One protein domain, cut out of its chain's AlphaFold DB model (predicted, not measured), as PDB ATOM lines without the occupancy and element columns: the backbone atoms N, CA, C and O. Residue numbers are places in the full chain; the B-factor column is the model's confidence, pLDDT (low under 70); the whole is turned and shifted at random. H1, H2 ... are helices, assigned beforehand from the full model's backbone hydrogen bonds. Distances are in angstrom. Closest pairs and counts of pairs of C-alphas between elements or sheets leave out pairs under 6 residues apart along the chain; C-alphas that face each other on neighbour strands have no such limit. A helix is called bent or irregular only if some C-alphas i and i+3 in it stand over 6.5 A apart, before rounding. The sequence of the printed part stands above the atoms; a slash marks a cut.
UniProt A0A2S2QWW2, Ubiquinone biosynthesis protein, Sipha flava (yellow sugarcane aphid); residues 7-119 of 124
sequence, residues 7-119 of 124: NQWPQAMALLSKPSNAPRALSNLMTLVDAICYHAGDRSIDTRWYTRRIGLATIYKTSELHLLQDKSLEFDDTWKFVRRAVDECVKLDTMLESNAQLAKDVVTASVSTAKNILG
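This is residues 7 to 119 of the 124 residues of the protein "Ubiquinone biosynthesis protein" of Sipha flava (yellow sugarcane aphid) (UniProt A0A2S2QWW2). A helical hairpin of H3 and the very long H4 makes the length of this model; residues 98 to 119, of which 98 to 117 belong to H4, stick out as a bare arm beyond the body. At the other end H2 crosses H3 steeply and packs on it, and the short H1 forms a corner with the beginning of H2. The printed part has 113 residues with four named helices, in the order H1, H2, H3, H4, and no named strand; its class is all helix. The whole is extended, with a radius of gyration of the C-alphas of 20.6 A and spans of 73 by 35 by 26 A.

Start with H1, residues 9 to 16, and go on to H2, residues 22 to 39. They are close but not clearly touching; their closest C-alphas, those of Leu 16 and Ala 22, are 5.6 A apart. Their lines stand at a steep tilt of 69 degrees, only just short of about perpendicular, opposite ways. H3, residues 47 to 67, is near H1, with 6 pairs of C-alphas within 10 A. H2 touches H3 with its residues 29 to 37 alone, and H3 touches H2 with residues 53 to 57 alone; the closest C-alphas, of Val 33 and Ala 57, are 6.1 A apart. These two also run opposite ways at a steep tilt of 69 degrees, only just short of about perpendicular. H4, residues 73 to 117, forms a helical hairpin with H3, opposite ways at a shallow tilt of 27 degrees. H4 touches H3 with residues 75 to 89 alone; the closest C-alphas, of Leu 67 and Thr 78, are 5.8 A apart. H4 is apart from H1 and from H2. In H1, H2 and H3 every O i to N i+4 pair is within hydrogen-bond range; in H4, 39 of 41 are.

Find C-alpha 9 at (9.299, 22.360, 8.530), where H1 begins; it runs 10.4 A to C-alpha 16. H2 runs 25.6 A from C-alpha 22 to C-alpha 39, and H3 runs 30.1 A from C-alpha 47 to C-alpha 67. Then look for C-alpha 73 at (13.670, 39.293, 15.692); from there H4 runs 66.7 A to C-alpha 117 at (42.941, -0.094, 60.937). H4 is irregular: C-alphas 74 and 77 are 8.6 A apart, and its line is a rough one.

The C-alphas of Asn 7 and Gly 119, the two farthest apart, are 73.8 A from each other. Residues 98 to 119, of which 98 to 117 belong to H4, stand free; the body without them spans 41 by 35 by 22 A. The links from H1 to H2 and from H3 to H4 are tight, and that from H2 to H3 is short. The printed part has no cut. Its mean pLDDT is 88.2, and residue 119 is under 70.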
ATOM      1  N   ASN A   7       7.504  27.352   7.705       89.12
ATOM      2  CA  ASN A   7       6.074  27.032   7.641       89.12
ATOM      3  C   ASN A   7       5.795  25.550   7.322       89.12
ATOM      4  O   ASN A   7       4.791  24.998   7.764       89.12
ATOM      5  N   GLN A   8       6.671  24.903   6.549       93.12
ATOM      6  CA  GLN A   8       6.534  23.500   6.129       93.12
ATOM      7  C   GLN A   8       7.419  22.560   6.956       93.12
ATOM      8  O   GLN A   8       7.269  21.338   6.912       93.12
ATOM      9  N   TRP A   9       8.334  23.116   7.747       93.19
ATOM     10  CA  TRP A   9       9.299  22.360   8.530       93.19
ATOM     11  C   TRP A   9       8.672  21.372   9.534       93.19
ATOM     12  O   TRP A   9       9.137  20.231   9.594       93.19
ATOM     13  N   PRO A  10       7.565  21.693  10.239       92.81
ATOM     14  CA  PRO A  10       6.873  20.721  11.091       92.81
ATOM     15  C   PRO A  10       6.406  19.473  10.334       92.81
ATOM     16  O   PRO A  10       6.508  18.354  10.838       92.81
ATOM     17  N   GLN A  11       5.934  19.651   9.098       92.88
ATOM     18  CA  GLN A  11       5.477  18.554   8.244       92.88
ATOM     19  C   GLN A  11       6.665  17.706   7.778       92.88
ATOM     20  O   GLN A  11       6.595  16.477   7.802       92.88
ATOM     21  N   ALA A  12       7.782  18.348   7.422       92.81
ATOM     22  CA  ALA A  12       9.023  17.658   7.083       92.81
ATOM     23  C   ALA A  12       9.540  16.815   8.261       92.81
ATOM     24  O   ALA A  12       9.846  15.637   8.083       92.81
ATOM     25  N   MET A  13       9.553  17.361   9.481       91.94
ATOM     26  CA  MET A  13       9.918  16.597  10.676       91.94
ATOM     27  C   MET A  13       8.988  15.405  10.909       91.94
ATOM     28  O   MET A  13       9.464  14.311  11.197       91.94
ATOM     29  N   ALA A  14       7.675  15.579  10.736       92.75
ATOM     30  CA  ALA A  14       6.725  14.476  10.860       92.75
ATOM     31  C   ALA A  14       7.000  13.356   9.837       92.75
ATOM     32  O   ALA A  14       6.890  12.175  10.165       92.75
ATOM     33  N   LEU A  15       7.411  13.706   8.612       94.38
ATOM     34  CA  LEU A  15       7.826  12.737   7.593       94.38
ATOM     35  C   LEU A  15       9.133  12.022   7.954       94.38
ATOM     36  O   LEU A  15       9.253  10.825   7.682       94.38
ATOM     37  N   LEU A  16      10.090  12.727   8.563       92.38
ATOM     38  CA  LEU A  16      11.352  12.155   9.043       92.38
ATOM     39  C   LEU A  16      11.136  11.194  10.222       92.38
ATOM     40  O   LEU A  16      11.821  10.179  10.305       92.38
ATOM     41  N   SER A  17      10.151  11.467  11.082       92.31
ATOM     42  CA  SER A  17       9.794  10.625  12.234       92.31
ATOM     43  C   SER A  17       9.033   9.346  11.869       92.31
ATOM     44  O   SER A  17       8.801   8.502  12.734       92.31
ATOM     45  N   LYS A  18       8.625   9.167  10.605       94.06
ATOM     46  CA  LYS A  18       7.972   7.924  10.168       94.06
ATOM     47  C   LYS A  18       8.932   6.738  10.330       94.06
ATOM     48  O   LYS A  18      10.079   6.866   9.907       94.06
ATOM     49  N   PRO A  19       8.487   5.565  10.822       91.81
ATOM     50  CA  PRO A  19       9.364   4.413  11.064       91.81
ATOM     51  C   PRO A  19      10.218   3.987   9.862       91.81
ATOM     52  O   PRO A  19      11.363   3.586  10.034       91.81
ATOM     53  N   SER A  20       9.701   4.127   8.636       93.31
ATOM     54  CA  SER A  20      10.444   3.825   7.404       93.31
ATOM     55  C   SER A  20      11.593   4.802   7.124       93.31
ATOM     56  O   SER A  20      12.588   4.426   6.511       93.31
ATOM     57  N   ASN A  21      11.461   6.054   7.563       92.75
ATOM     58  CA  ASN A  21      12.422   7.129   7.312       92.75
ATOM     59  C   ASN A  21      13.321   7.407   8.522       92.75
ATOM     60  O   ASN A  21      14.423   7.922   8.345       92.75
ATOM     61  N   ALA A  22      12.880   7.044   9.728       91.19
ATOM     62  CA  ALA A  22      13.556   7.347  10.981       91.19
ATOM     63  C   ALA A  22      15.014   6.848  11.035       91.19
ATOM     64  O   ALA A  22      15.869   7.643  11.421       91.19
ATOM     65  N   PRO A  23      15.367   5.625  10.577       93.44
ATOM     66  CA  PRO A  23      16.764   5.184  10.560       93.44
ATOM     67  C   PRO A  23      17.646   6.066   9.670       93.44
ATOM     68  O   PRO A  23      18.760   6.427  10.046       93.44
ATOM     69  N   ARG A  24      17.129   6.471   8.504       93.50
ATOM     70  CA  ARG A  24      17.849   7.338   7.564       93.50
ATOM     71  C   ARG A  24      17.971   8.764   8.098       93.50
ATOM     72  O   ARG A  24      19.039   9.361   8.005       93.50
ATOM     73  N   ALA A  25      16.901   9.297   8.683       93.06
ATOM     74  CA  ALA A  25      16.899  10.612   9.314       93.06
ATOM     75  C   ALA A  25      17.892  10.675  10.484       93.06
ATOM     76  O   ALA A  25      18.666  11.625  10.588       93.06
ATOM     77  N   LEU A  26      17.914   9.635  11.321       92.31
ATOM     78  CA  LEU A  26      18.847   9.513  12.434       92.31
ATOM     79  C   LEU A  26      20.290   9.372  11.947       92.31
ATOM     80  O   LEU A  26      21.168  10.038  12.481       92.31
ATOM     81  N   SER A  27      20.540   8.565  10.913       93.75
ATOM     82  CA  SER A  27      21.877   8.449  10.322       93.75
ATOM     83  C   SER A  27      22.379   9.801   9.818       93.75
ATOM     84  O   SER A  27      23.510  10.170  10.110       93.75
ATOM     85  N   ASN A  28      21.535  10.567   9.120       94.06
ATOM     86  CA  ASN A  28      21.901  11.901   8.642       94.06
ATOM     87  C   ASN A  28      22.222  12.856   9.802       94.06
ATOM     88  O   ASN A  28      23.195  13.605   9.730       94.06
ATOM     89  N   LEU A  29      21.425  12.816  10.877       93.69
ATOM     90  CA  LEU A  29      21.672  13.595  12.092       93.69
ATOM     91  C   LEU A  29      23.023  13.225  12.717       93.69
ATOM     92  O   LEU A  29      23.802  14.108  13.060       93.69
ATOM     93  N   MET A  30      23.317  11.931  12.838       92.38
ATOM     94  CA  MET A  30      24.567  11.455  13.430       92.38
ATOM     95  C   MET A  30      25.780  11.840  12.583       92.38
ATOM     96  O   MET A  30      26.779  12.276  13.142       92.38
ATOM     97  N   THR A  31      25.687  11.772  11.252       94.06
ATOM     98  CA  THR A  31      26.749  12.253  10.354       94.06
ATOM     99  C   THR A  31      26.981  13.759  10.492       94.06
ATOM    100  O   THR A  31      28.126  14.201  10.508       94.06
ATOM    101  N   LEU A  32      25.914  14.556  10.630       94.25
ATOM    102  CA  LEU A  32      26.028  16.000  10.855       94.25
ATOM    103  C   LEU A  32      26.742  16.305  12.177       94.25
ATOM    104  O   LEU A  32      27.673  17.105  12.216       94.25
ATOM    105  N   VAL A  33      26.304  15.659  13.255       93.75
ATOM    106  CA  VAL A  33      26.885  15.804  14.594       93.75
ATOM    107  C   VAL A  33      28.353  15.385  14.594       93.75
ATOM    108  O   VAL A  33      29.188  16.099  15.144       93.75
ATOM    109  N   ASP A  34      28.680  14.271  13.940       91.75
ATOM    110  CA  ASP A  34      30.054  13.788  13.832       91.75
ATOM    111  C   ASP A  34      30.947  14.773  13.069       91.75
ATOM    112  O   ASP A  34      32.039  15.087  13.536       91.75
ATOM    113  N   ALA A  35      30.455  15.351  11.968       93.00
ATOM    114  CA  ALA A  35      31.170  16.392  11.236       93.00
ATOM    115  C   ALA A  35      31.421  17.639  12.102       93.00
ATOM    116  O   ALA A  35      32.527  18.178  12.098       93.00
ATOM    117  N   ILE A  36      30.433  18.082  12.890       92.44
ATOM    118  CA  ILE A  36      30.606  19.216  13.813       92.44
ATOM    119  C   ILE A  36      31.661  18.887  14.876       92.44
ATOM    120  O   ILE A  36      32.566  19.688  15.093       92.44
ATOM    121  N   CYS A  37      31.589  17.712  15.510       89.69
ATOM    122  CA  CYS A  37      32.574  17.279  16.507       89.69
ATOM    123  C   CYS A  37      33.984  17.161  15.911       89.69
ATOM    124  O   CYS A  37      34.956  17.586  16.539       89.69
ATOM    125  N   TYR A  38      34.096  16.637  14.689       90.19
ATOM    126  CA  TYR A  38      35.356  16.533  13.960       90.19
ATOM    127  C   TYR A  38      35.968  17.915  13.702       90.19
ATOM    128  O   TYR A  38      37.134  18.145  14.023       90.19
ATOM    129  N   HIS A  39      35.174  18.865  13.201       91.69
ATOM    130  CA  HIS A  39      35.626  20.238  12.964       91.69
ATOM    131  C   HIS A  39      35.887  21.028  14.254       91.69
ATOM    132  O   HIS A  39      36.743  21.910  14.259       91.69
ATOM    133  N   ALA A  40      35.211  20.689  15.353       87.75
ATOM    134  CA  ALA A  40      35.493  21.234  16.680       87.75
ATOM    135  C   ALA A  40      36.794  20.682  17.298       87.75
ATOM    136  O   ALA A  40      37.231  21.172  18.339       87.75
ATOM    137  N   GLY A  41      37.427  19.682  16.673       86.62
ATOM    138  CA  GLY A  41      38.683  19.090  17.135       86.62
ATOM    139  C   GLY A  41      38.525  18.076  18.270       86.62
ATOM    140  O   GLY A  41      39.501  17.793  18.965       86.62
ATOM    141  N   ASP A  42      37.326  17.520  18.474       82.75
ATOM    142  CA  ASP A  42      37.096  16.510  19.508       82.75
ATOM    143  C   ASP A  42      37.845  15.205  19.180       82.75
ATOM    144  O   ASP A  42      37.540  14.520  18.204       82.75
ATOM    145  N   ARG A  43      38.828  14.852  20.018       76.00
ATOM    146  CA  ARG A  43      39.610  13.601  19.931       76.00
ATOM    147  C   ARG A  43      39.223  12.579  21.003       76.00
ATOM    148  O   ARG A  43      40.013  11.693  21.315       76.00
ATOM    149  N   SER A  44      38.048  12.723  21.612       77.31
ATOM    150  CA  SER A  44      37.559  11.769  22.613       77.31
ATOM    151  C   SER A  44      37.373  10.385  21.987       77.31
ATOM    152  O   SER A  44      36.821  10.294  20.900       77.31
ATOM    153  N   ILE A  45      37.807   9.315  22.656       71.00
ATOM    154  CA  ILE A  45      37.654   7.921  22.177       71.00
ATOM    155  C   ILE A  45      36.815   7.082  23.168       71.00
ATOM    156  O   ILE A  45      36.235   6.067  22.794       71.00
ATOM    157  N   ASP A  46      36.683   7.548  24.414       78.88
ATOM    158  CA  ASP A  46      35.985   6.845  25.499       78.88
ATOM    159  C   ASP A  46      34.486   7.194  25.572       78.88
ATOM    160  O   ASP A  46      33.912   7.775  24.654       78.88
ATOM    161  N   THR A  47      33.827   6.904  26.700       77.31
ATOM    162  CA  THR A  47      32.412   7.250  26.973       77.31
ATOM    163  C   THR A  47      32.058   8.707  26.649       77.31
ATOM    164  O   THR A  47      30.943   8.987  26.211       77.31
ATOM    165  N   ARG A  48      33.027   9.624  26.764       81.75
ATOM    166  CA  ARG A  48      32.910  11.039  26.371       81.75
ATOM    167  C   ARG A  48      32.551  11.226  24.893       81.75
ATOM    168  O   ARG A  48      31.795  12.138  24.576       81.75
ATOM    169  N   TRP A  49      33.023  10.350  24.002       84.31
ATOM    170  CA  TRP A  49      32.687  10.364  22.572       84.31
ATOM    171  C   TRP A  49      31.174  10.247  22.351       84.31
ATOM    172  O   TRP A  49      30.599  11.019  21.579       84.31
ATOM    173  N   TYR A  50      30.528   9.321  23.074       84.88
ATOM    174  CA  TYR A  50      29.084   9.094  23.006       84.88
ATOM    175  C   TYR A  50      28.315  10.233  23.664       84.88
ATOM    176  O   TYR A  50      27.394  10.774  23.056       84.88
ATOM    177  N   THR A  51      28.713  10.633  24.873       86.12
ATOM    178  CA  THR A  51      28.035  11.703  25.615       86.12
ATOM    179  C   THR A  51      28.039  13.013  24.832       86.12
ATOM    180  O   THR A  51      26.995  13.649  24.712       86.12
ATOM    181  N   ARG A  52      29.171  13.393  24.223       86.62
ATOM    182  CA  ARG A  52      29.288  14.629  23.429       86.62
ATOM    183  C   ARG A  52      28.415  14.604  22.181       86.62
ATOM    184  O   ARG A  52      27.717  15.577  21.913       86.62
ATOM    185  N   ARG A  53      28.396  13.487  21.447       89.62
ATOM    186  CA  ARG A  53      27.568  13.345  20.236       89.62
ATOM    187  C   ARG A  53      26.081  13.298  20.561       89.62
ATOM    188  O   ARG A  53      25.300  13.987  19.914       89.62
ATOM    189  N   ILE A  54      25.678  12.548  21.585       90.81
ATOM    190  CA  ILE A  54      24.278  12.500  22.033       90.81
ATOM    191  C   ILE A  54      23.836  13.865  22.572       90.81
ATOM    192  O   ILE A  54      22.735  14.320  22.255       90.81
ATOM    193  N   GLY A  55      24.696  14.547  23.333       91.88
ATOM    194  CA  GLY A  55      24.455  15.904  23.819       91.88
ATOM    195  C   GLY A  55      24.240  16.881  22.666       91.88
ATOM    196  O   GLY A  55      23.208  17.543  22.599       91.88
ATOM    197  N   LEU A  56      25.152  16.897  21.690       92.75
ATOM    198  CA  LEU A  56      25.053  17.775  20.526       92.75
ATOM    199  C   LEU A  56      23.837  17.451  19.641       92.75
ATOM    200  O   LEU A  56      23.136  18.366  19.210       92.75
ATOM    201  N   ALA A  57      23.534  16.169  19.420       94.06
ATOM    202  CA  ALA A  57      22.329  15.731  18.714       94.06
ATOM    203  C   ALA A  57      21.052  16.230  19.411       94.06
ATOM    204  O   ALA A  57      20.130  16.723  18.756       94.06
ATOM    205  N   THR A  58      21.018  16.145  20.744       93.62
ATOM    206  CA  THR A  58      19.910  16.642  21.569       93.62
ATOM    207  C   THR A  58      19.772  18.159  21.463       93.62
ATOM    208  O   THR A  58      18.670  18.648  21.222       93.62
ATOM    209  N   ILE A  59      20.870  18.913  21.574       94.69
ATOM    210  CA  ILE A  59      20.869  20.381  21.435       94.69
ATOM    211  C   ILE A  59      20.366  20.785  20.047       94.69
ATOM    212  O   ILE A  59      19.509  21.659  19.923       94.69
ATOM    213  N   TYR A  60      20.838  20.118  18.993       94.19
ATOM    214  CA  TYR A  60      20.385  20.385  17.631       94.19
ATOM    215  C   TYR A  60      18.877  20.139  17.483       94.19
ATOM    216  O   TYR A  60      18.147  21.015  17.027       94.19
ATOM    217  N   LYS A  61      18.371  18.984  17.933       93.19
ATOM    218  CA  LYS A  61      16.948  18.653  17.768       93.19
ATOM    219  C   LYS A  61      16.029  19.521  18.631       93.19
ATOM    220  O   LYS A  61      14.950  19.904  18.188       93.19
ATOM    221  N   THR A  62      16.442  19.852  19.852       93.50
ATOM    222  CA  THR A  62      15.669  20.733  20.743       93.50
ATOM    223  C   THR A  62      15.674  22.181  20.260       93.50
ATOM    224  O   THR A  62      14.628  22.823  20.293       93.50
ATOM    225  N   SER A  63      16.798  22.681  19.741       93.88
ATOM    226  CA  SER A  63      16.860  24.021  19.142       93.88
ATOM    227  C   SER A  63      16.033  24.126  17.864       93.88
ATOM    228  O   SER A  63      15.360  25.129  17.666       93.88
ATOM    229  N   GLU A  64      15.985  23.072  17.047       92.31
ATOM    230  CA  GLU A  64      15.096  22.984  15.884       92.31
ATOM    231  C   GLU A  64      13.612  23.071  16.285       92.31
ATOM    232  O   GLU A  64      12.833  23.756  15.627       92.31
ATOM    233  N   LEU A  65      13.220  22.426  17.392       92.06
ATOM    234  CA  LEU A  65      11.867  22.544  17.948       92.06
ATOM    235  C   LEU A  65      11.591  23.939  18.522       92.06
ATOM    236  O   LEU A  65      10.485  24.451  18.361       92.06
ATOM    237  N   HIS A  66      12.580  24.556  19.168       92.56
ATOM    238  CA  HIS A  66      12.460  25.909  19.708       92.56
ATOM    239  C   HIS A  66      12.292  26.944  18.590       92.56
ATOM    240  O   HIS A  66      11.406  27.793  18.659       92.56
ATOM    241  N   LEU A  67      13.053  26.786  17.503       92.38
ATOM    242  CA  LEU A  67      13.004  27.635  16.315       92.38
ATOM    243  C   LEU A  67      11.606  27.690  15.678       92.38
ATOM    244  O   LEU A  67      11.231  28.702  15.099       92.38
ATOM    245  N   LEU A  68      10.814  26.620  15.792       90.75
ATOM    246  CA  LEU A  68       9.446  26.578  15.261       90.75
ATOM    247  C   LEU A  68       8.455  27.451  16.032       90.75
ATOM    248  O   LEU A  68       7.409  27.809  15.493       90.75
ATOM    249  N   GLN A  69       8.747  27.736  17.297       89.88
ATOM    250  CA  GLN A  69       7.888  28.536  18.170       89.88
ATOM    251  C   GLN A  69       8.402  29.969  18.318       89.88
ATOM    252  O   GLN A  69       7.657  30.844  18.766       89.88
ATOM    253  N   ASP A  70       9.651  30.210  17.928       91.19
ATOM    254  CA  ASP A  70      10.320  31.491  18.059       91.19
ATOM    255  C   ASP A  70       9.782  32.518  17.046       91.19
ATOM    256  O   ASP A  70       9.799  32.314  15.831       91.19
ATOM    257  N   LYS A  71       9.282  33.638  17.576       86.81
ATOM    258  CA  LYS A  71       8.787  34.800  16.817       86.81
ATOM    259  C   LYS A  71       9.644  36.049  17.051       86.81
ATOM    260  O   LYS A  71       9.240  37.142  16.651       86.81
ATOM    261  N   SER A  72      10.773  35.908  17.745       89.62
ATOM    262  CA  SER A  72      11.700  37.002  18.025       89.62
ATOM    263  C   SER A  72      12.388  37.492  16.748       89.62
ATOM    264  O   SER A  72      12.451  36.799  15.728       89.62
ATOM    265  N   LEU A  73      12.898  38.726  16.792       86.44
ATOM    266  CA  LEU A  73      13.670  39.293  15.692       86.44
ATOM    267  C   LEU A  73      14.933  38.446  15.478       86.44
ATOM    268  O   LEU A  73      15.683  38.207  16.420       86.44
ATOM    269  N   GLU A  74      15.141  37.977  14.246       85.56
ATOM    270  CA  GLU A  74      16.301  37.155  13.855       85.56
ATOM    271  C   GLU A  74      16.517  35.872  14.687       85.56
ATOM    272  O   GLU A  74      17.606  35.295  14.666       85.56
ATOM    273  N   PHE A  75      15.475  35.377  15.365       89.12
ATOM    274  CA  PHE A  75      15.532  34.177  16.211       89.12
ATOM    275  C   PHE A  75      16.542  34.281  17.373       89.12
ATOM    276  O   PHE A  75      17.194  33.297  17.742       89.12
ATOM    277  N   ASP A  76      16.719  35.479  17.942       92.38
ATOM    278  CA  ASP A  76      17.651  35.716  19.054       92.38
ATOM    279  C   ASP A  76      17.353  34.822  20.273       92.38
ATOM    280  O   ASP A  76      18.276  34.327  20.931       92.38
ATOM    281  N   ASP A  77      16.079  34.528  20.541       92.50
ATOM    282  CA  ASP A  77      15.687  33.638  21.637       92.50
ATOM    283  C   ASP A  77      16.171  32.198  21.406       92.50
ATOM    284  O   ASP A  77      16.724  31.573  22.322       92.50
ATOM    285  N   THR A  78      16.092  31.700  20.169       93.38
ATOM    286  CA  THR A  78      16.678  30.409  19.783       93.38
ATOM    287  C   THR A  78      18.194  30.395  19.962       93.38
ATOM    288  O   THR A  78      18.738  29.449  20.536       93.38
ATOM    289  N   TRP A  79      18.902  31.451  19.558       93.50
ATOM    290  CA  TRP A  79      20.355  31.533  19.751       93.50
ATOM    291  C   TRP A  79      20.758  31.614  21.227       93.50
ATOM    292  O   TRP A  79      21.779  31.049  21.633       93.50
ATOM    293  N   LYS A  80      19.968  32.295  22.063       94.81
ATOM    294  CA  LYS A  80      20.142  32.289  23.524       94.81
ATOM    295  C   LYS A  80      19.878  30.908  24.119       94.81
ATOM    296  O   LYS A  80      20.583  30.504  25.041       94.81
ATOM    297  N   PHE A  81      18.875  30.185  23.627       94.44
ATOM    298  CA  PHE A  81      18.607  28.811  24.046       94.44
ATOM    299  C   PHE A  81      19.775  27.879  23.702       94.44
ATOM    300  O   PHE A  81      20.272  27.192  24.590       94.44
ATOM    301  N   VAL A  82      20.274  27.919  22.463       94.62
ATOM    302  CA  VAL A  82      21.416  27.098  22.028       94.62
ATOM    303  C   VAL A  82      22.641  27.349  22.903       94.62
ATOM    304  O   VAL A  82      23.238  26.395  23.392       94.62
ATOM    305  N   ARG A  83      22.988  28.619  23.156       94.56
ATOM    306  CA  ARG A  83      24.119  28.976  24.031       94.56
ATOM    307  C   ARG A  83      23.970  28.379  25.430       94.56
ATOM    308  O   ARG A  83      24.882  27.711  25.901       94.56
ATOM    309  N   ARG A  84      22.795  28.540  26.048       94.75
ATOM    310  CA  ARG A  84      22.507  27.962  27.371       94.75
ATOM    311  C   ARG A  84      22.616  26.439  27.374       94.75
ATOM    312  O   ARG A  84      23.230  25.888  28.277       94.75
ATOM    313  N   ALA A  85      22.067  25.772  26.363       93.81
ATOM    314  CA  ALA A  85      22.088  24.315  26.275       93.81
ATOM    315  C   ALA A  85      23.515  23.763  26.090       93.81
ATOM    316  O   ALA A  85      23.867  22.734  26.666       93.81
ATOM    317  N   VAL A  86      24.363  24.465  25.329       92.00
ATOM    318  CA  VAL A  86      25.791  24.132  25.209       92.00
ATOM    319  C   VAL A  86      26.505  24.321  26.548       92.00
ATOM    320  O   VAL A  86      27.199  23.406  26.990       92.00
ATOM    321  N   ASP A  87      26.291  25.451  27.228       92.50
ATOM    322  CA  ASP A  87      26.891  25.718  28.543       92.50
ATOM    323  C   ASP A  87      26.471  24.676  29.591       92.50
ATOM    324  O   ASP A  87      27.289  24.222  30.394       92.50
ATOM    325  N   GLU A  88      25.201  24.268  29.587       90.56
ATOM    326  CA  GLU A  88      24.687  23.195  30.440       90.56
ATOM    327  C   GLU A  88      25.356  21.855  30.125       90.56
ATOM    328  O   GLU A  88      25.773  21.155  31.046       90.56
ATOM    329  N   CYS A  89      25.538  21.516  28.847       88.44
ATOM    330  CA  CYS A  89      26.205  20.278  28.453       88.44
ATOM    331  C   CYS A  89      27.674  20.240  28.908       88.44
ATOM    332  O   CYS A  89      28.144  19.202  29.375       88.44
ATOM    333  N   VAL A  90      28.386  21.370  28.834       87.31
ATOM    334  CA  VAL A  90      29.762  21.490  29.346       87.31
ATOM    335  C   VAL A  90      29.790  21.331  30.866       87.31
ATOM    336  O   VAL A  90      30.606  20.574  31.393       87.31
ATOM    337  N   LYS A  91      28.871  21.986  31.587       87.81
ATOM    338  CA  LYS A  91      28.754  21.834  33.046       87.81
ATOM    339  C   LYS A  91      28.483  20.382  33.435       87.81
ATOM    340  O   LYS A  91      29.131  19.878  34.350       87.81
ATOM    341  N   LEU A  92      27.586  19.697  32.729       85.25
ATOM    342  CA  LEU A  92      27.283  18.288  32.976       85.25
ATOM    343  C   LEU A  92      28.498  17.378  32.748       85.25
ATOM    344  O   LEU A  92      28.724  16.494  33.572       85.25
ATOM    345  N   ASP A  93      29.302  17.615  31.702       82.75
ATOM    346  CA  ASP A  93      30.554  16.868  31.465       82.75
ATOM    347  C   ASP A  93      31.501  17.039  32.668       82.75
ATOM    348  O   ASP A  93      31.934  16.061  33.279       82.75
ATOM    349  N   THR A  94      31.714  18.282  33.119       83.00
ATOM    350  CA  THR A  94      32.590  18.564  34.273       83.00
ATOM    351  C   THR A  94      32.082  17.975  35.593       83.00
ATOM    352  O   THR A  94      32.877  17.460  36.378       83.00
ATOM    353  N   MET A  95      30.766  18.001  35.838       83.31
ATOM    354  CA  MET A  95      30.157  17.430  37.045       83.31
ATOM    355  C   MET A  95      30.224  15.901  37.057       83.31
ATOM    356  O   MET A  95      30.411  15.289  38.110       83.31
ATOM    357  N   LEU A  96      30.065  15.263  35.897       80.50
ATOM    358  CA  LEU A  96      30.200  13.817  35.780       80.50
ATOM    359  C   LEU A  96      31.639  13.384  36.085       80.50
ATOM    360  O   LEU A  96      31.846  12.423  36.828       80.50
ATOM    361  N   GLU A  97      32.623  14.119  35.564       79.12
ATOM    362  CA  GLU A  97      34.038  13.884  35.853       79.12
ATOM    363  C   GLU A  97      34.359  14.065  37.339       79.12
ATOM    364  O   GLU A  97      34.982  13.183  37.938       79.12
ATOM    365  N   SER A  98      33.887  15.152  37.962       80.69
ATOM    366  CA  SER A  98      34.123  15.394  39.387       80.69
ATOM    367  C   SER A  98      33.489  14.311  40.257       80.69
ATOM    368  O   SER A  98      34.139  13.796  41.160       80.69
ATOM    369  N   ASN A  99      32.250  13.909  39.972       77.19
ATOM    370  CA  ASN A  99      31.549  12.898  40.763       77.19
ATOM    371  C   ASN A  99      32.172  11.506  40.600       77.19
ATOM    372  O   ASN A  99      32.269  10.757  41.573       77.19
ATOM    373  N   ALA A 100      32.636  11.166  39.394       77.44
ATOM    374  CA  ALA A 100      33.361   9.924  39.156       77.44
ATOM    375  C   ALA A 100      34.702   9.894  39.906       77.44
ATOM    376  O   ALA A 100      35.078   8.846  40.437       77.44
ATOM    377  N   GLN A 101      35.409  11.025  39.976       77.06
ATOM    378  CA  GLN A 101      36.648  11.139  40.743       77.06
ATOM    379  C   GLN A 101      36.384  11.055  42.252       77.06
ATOM    380  O   GLN A 101      37.011  10.248  42.932       77.06
ATOM    381  N   LEU A 102      35.379  11.777  42.756       77.12
ATOM    382  CA  LEU A 102      34.971  11.732  44.163       77.12
ATOM    383  C   LEU A 102      34.582  10.317  44.610       77.12
ATOM    384  O   LEU A 102      34.991   9.876  45.680       77.12
ATOM    385  N   ALA A 103      33.833   9.573  43.790       77.75
ATOM    386  CA  ALA A 103      33.476   8.191  44.101       77.75
ATOM    387  C   ALA A 103      34.715   7.284  44.205       77.75
ATOM    388  O   ALA A 103      34.813   6.474  45.128       77.75
ATOM    389  N   LYS A 104      35.689   7.438  43.297       78.62
ATOM    390  CA  LYS A 104      36.964   6.702  43.353       78.62
ATOM    391  C   LYS A 104      37.781   7.080  44.590       78.62
ATOM    392  O   LYS A 104      38.312   6.194  45.261       78.62
ATOM    393  N   ASP A 105      37.843   8.363  44.923       81.00
ATOM    394  CA  ASP A 105      38.609   8.870  46.063       81.00
ATOM    395  C   ASP A 105      38.001   8.410  47.399       81.00
ATOM    396  O   ASP A 105      38.721   7.962  48.286       81.00
ATOM    397  N   VAL A 106      36.671   8.391  47.531       84.94
ATOM    398  CA  VAL A 106      35.990   7.869  48.732       84.94
ATOM    399  C   VAL A 106      36.199   6.358  48.894       84.94
ATOM    400  O   VAL A 106      36.446   5.879  50.004       84.94
ATOM    401  N   VAL A 107      36.146   5.583  47.806       83.62
ATOM    402  CA  VAL A 107      36.403   4.132  47.852       83.62
ATOM    403  C   VAL A 107      37.859   3.844  48.219       83.62
ATOM    404  O   VAL A 107      38.135   2.996  49.064       83.62
ATOM    405  N   THR A 108      38.814   4.567  47.640       81.12
ATOM    406  CA  THR A 108      40.235   4.374  47.966       81.12
ATOM    407  C   THR A 108      40.568   4.838  49.382       81.12
ATOM    408  O   THR A 108      41.303   4.142  50.087       81.12
ATOM    409  N   ALA A 109      39.983   5.944  49.851       84.00
ATOM    410  CA  ALA A 109      40.133   6.423  51.224       84.00
ATOM    411  C   ALA A 109      39.541   5.440  52.244       84.00
ATOM    412  O   ALA A 109      40.186   5.119  53.240       84.00
ATOM    413  N   SER A 110      38.347   4.900  51.989       80.12
ATOM    414  CA  SER A 110      37.715   3.917  52.881       80.12
ATOM    415  C   SER A 110      38.474   2.590  52.910       80.12
ATOM    416  O   SER A 110      38.711   2.050  53.989       80.12
ATOM    417  N   VAL A 111      38.944   2.094  51.762       83.75
ATOM    418  CA  VAL A 111      39.750   0.865  51.688       83.75
ATOM    419  C   VAL A 111      41.116   1.046  52.343       83.75
ATOM    420  O   VAL A 111      41.553   0.160  53.071       83.75
ATOM    421  N   SER A 112      41.807   2.166  52.113       80.75
ATOM    422  CA  SER A 112      43.104   2.431  52.755       80.75
ATOM    423  C   SER A 112      42.960   2.620  54.262       80.75
ATOM    424  O   SER A 112      43.725   2.033  55.021       80.75
ATOM    425  N   THR A 113      41.931   3.341  54.712       87.19
ATOM    426  CA  THR A 113      41.622   3.487  56.140       87.19
ATOM    427  C   THR A 113      41.297   2.132  56.771       87.19
ATOM    428  O   THR A 113      41.869   1.792  57.804       87.19
ATOM    429  N   ALA A 114      40.466   1.306  56.128       83.12
ATOM    430  CA  ALA A 114      40.166  -0.042  56.610       83.12
ATOM    431  C   ALA A 114      41.417  -0.937  56.650       83.12
ATOM    432  O   ALA A 114      41.646  -1.619  57.644       83.12
ATOM    433  N   LYS A 115      42.266  -0.899  55.614       79.88
ATOM    434  CA  LYS A 115      43.544  -1.631  55.580       79.88
ATOM    435  C   LYS A 115      44.487  -1.204  56.708       79.88
ATOM    436  O   LYS A 115      45.089  -2.069  57.341       79.88
ATOM    437  N   ASN A 116      44.579   0.099  56.979       83.25
ATOM    438  CA  ASN A 116      45.413   0.649  58.048       83.25
ATOM    439  C   ASN A 116      44.892   0.258  59.441       83.25
ATOM    440  O   ASN A 116      45.685  -0.122  60.297       83.25
ATOM    441  N   ILE A 117      43.570   0.294  59.660       83.62
ATOM    442  CA  ILE A 117      42.941  -0.094  60.937       83.62
ATOM    443  C   ILE A 117      43.070  -1.603  61.193       83.62
ATOM    444  O   ILE A 117      43.300  -2.016  62.326       83.62
ATOM    445  N   LEU A 118      42.951  -2.435  60.155       79.31
ATOM    446  CA  LEU A 118      43.030  -3.897  60.273       79.31
ATOM    447  C   LEU A 118      44.469  -4.434  60.401       79.31
ATOM    448  O   LEU A 118      44.660  -5.647  60.447       79.31
ATOM    449  N   GLY A 119      45.486  -3.564  60.455       68.88
ATOM    450  CA  GLY A 119      46.879  -3.964  60.682       68.88
ATOM    451  C   GLY A 119      47.510  -4.765  59.538       68.88
ATOM    452  O   GLY A 119      48.559  -5.384  59.726       68.88
TER     453      GLY A 119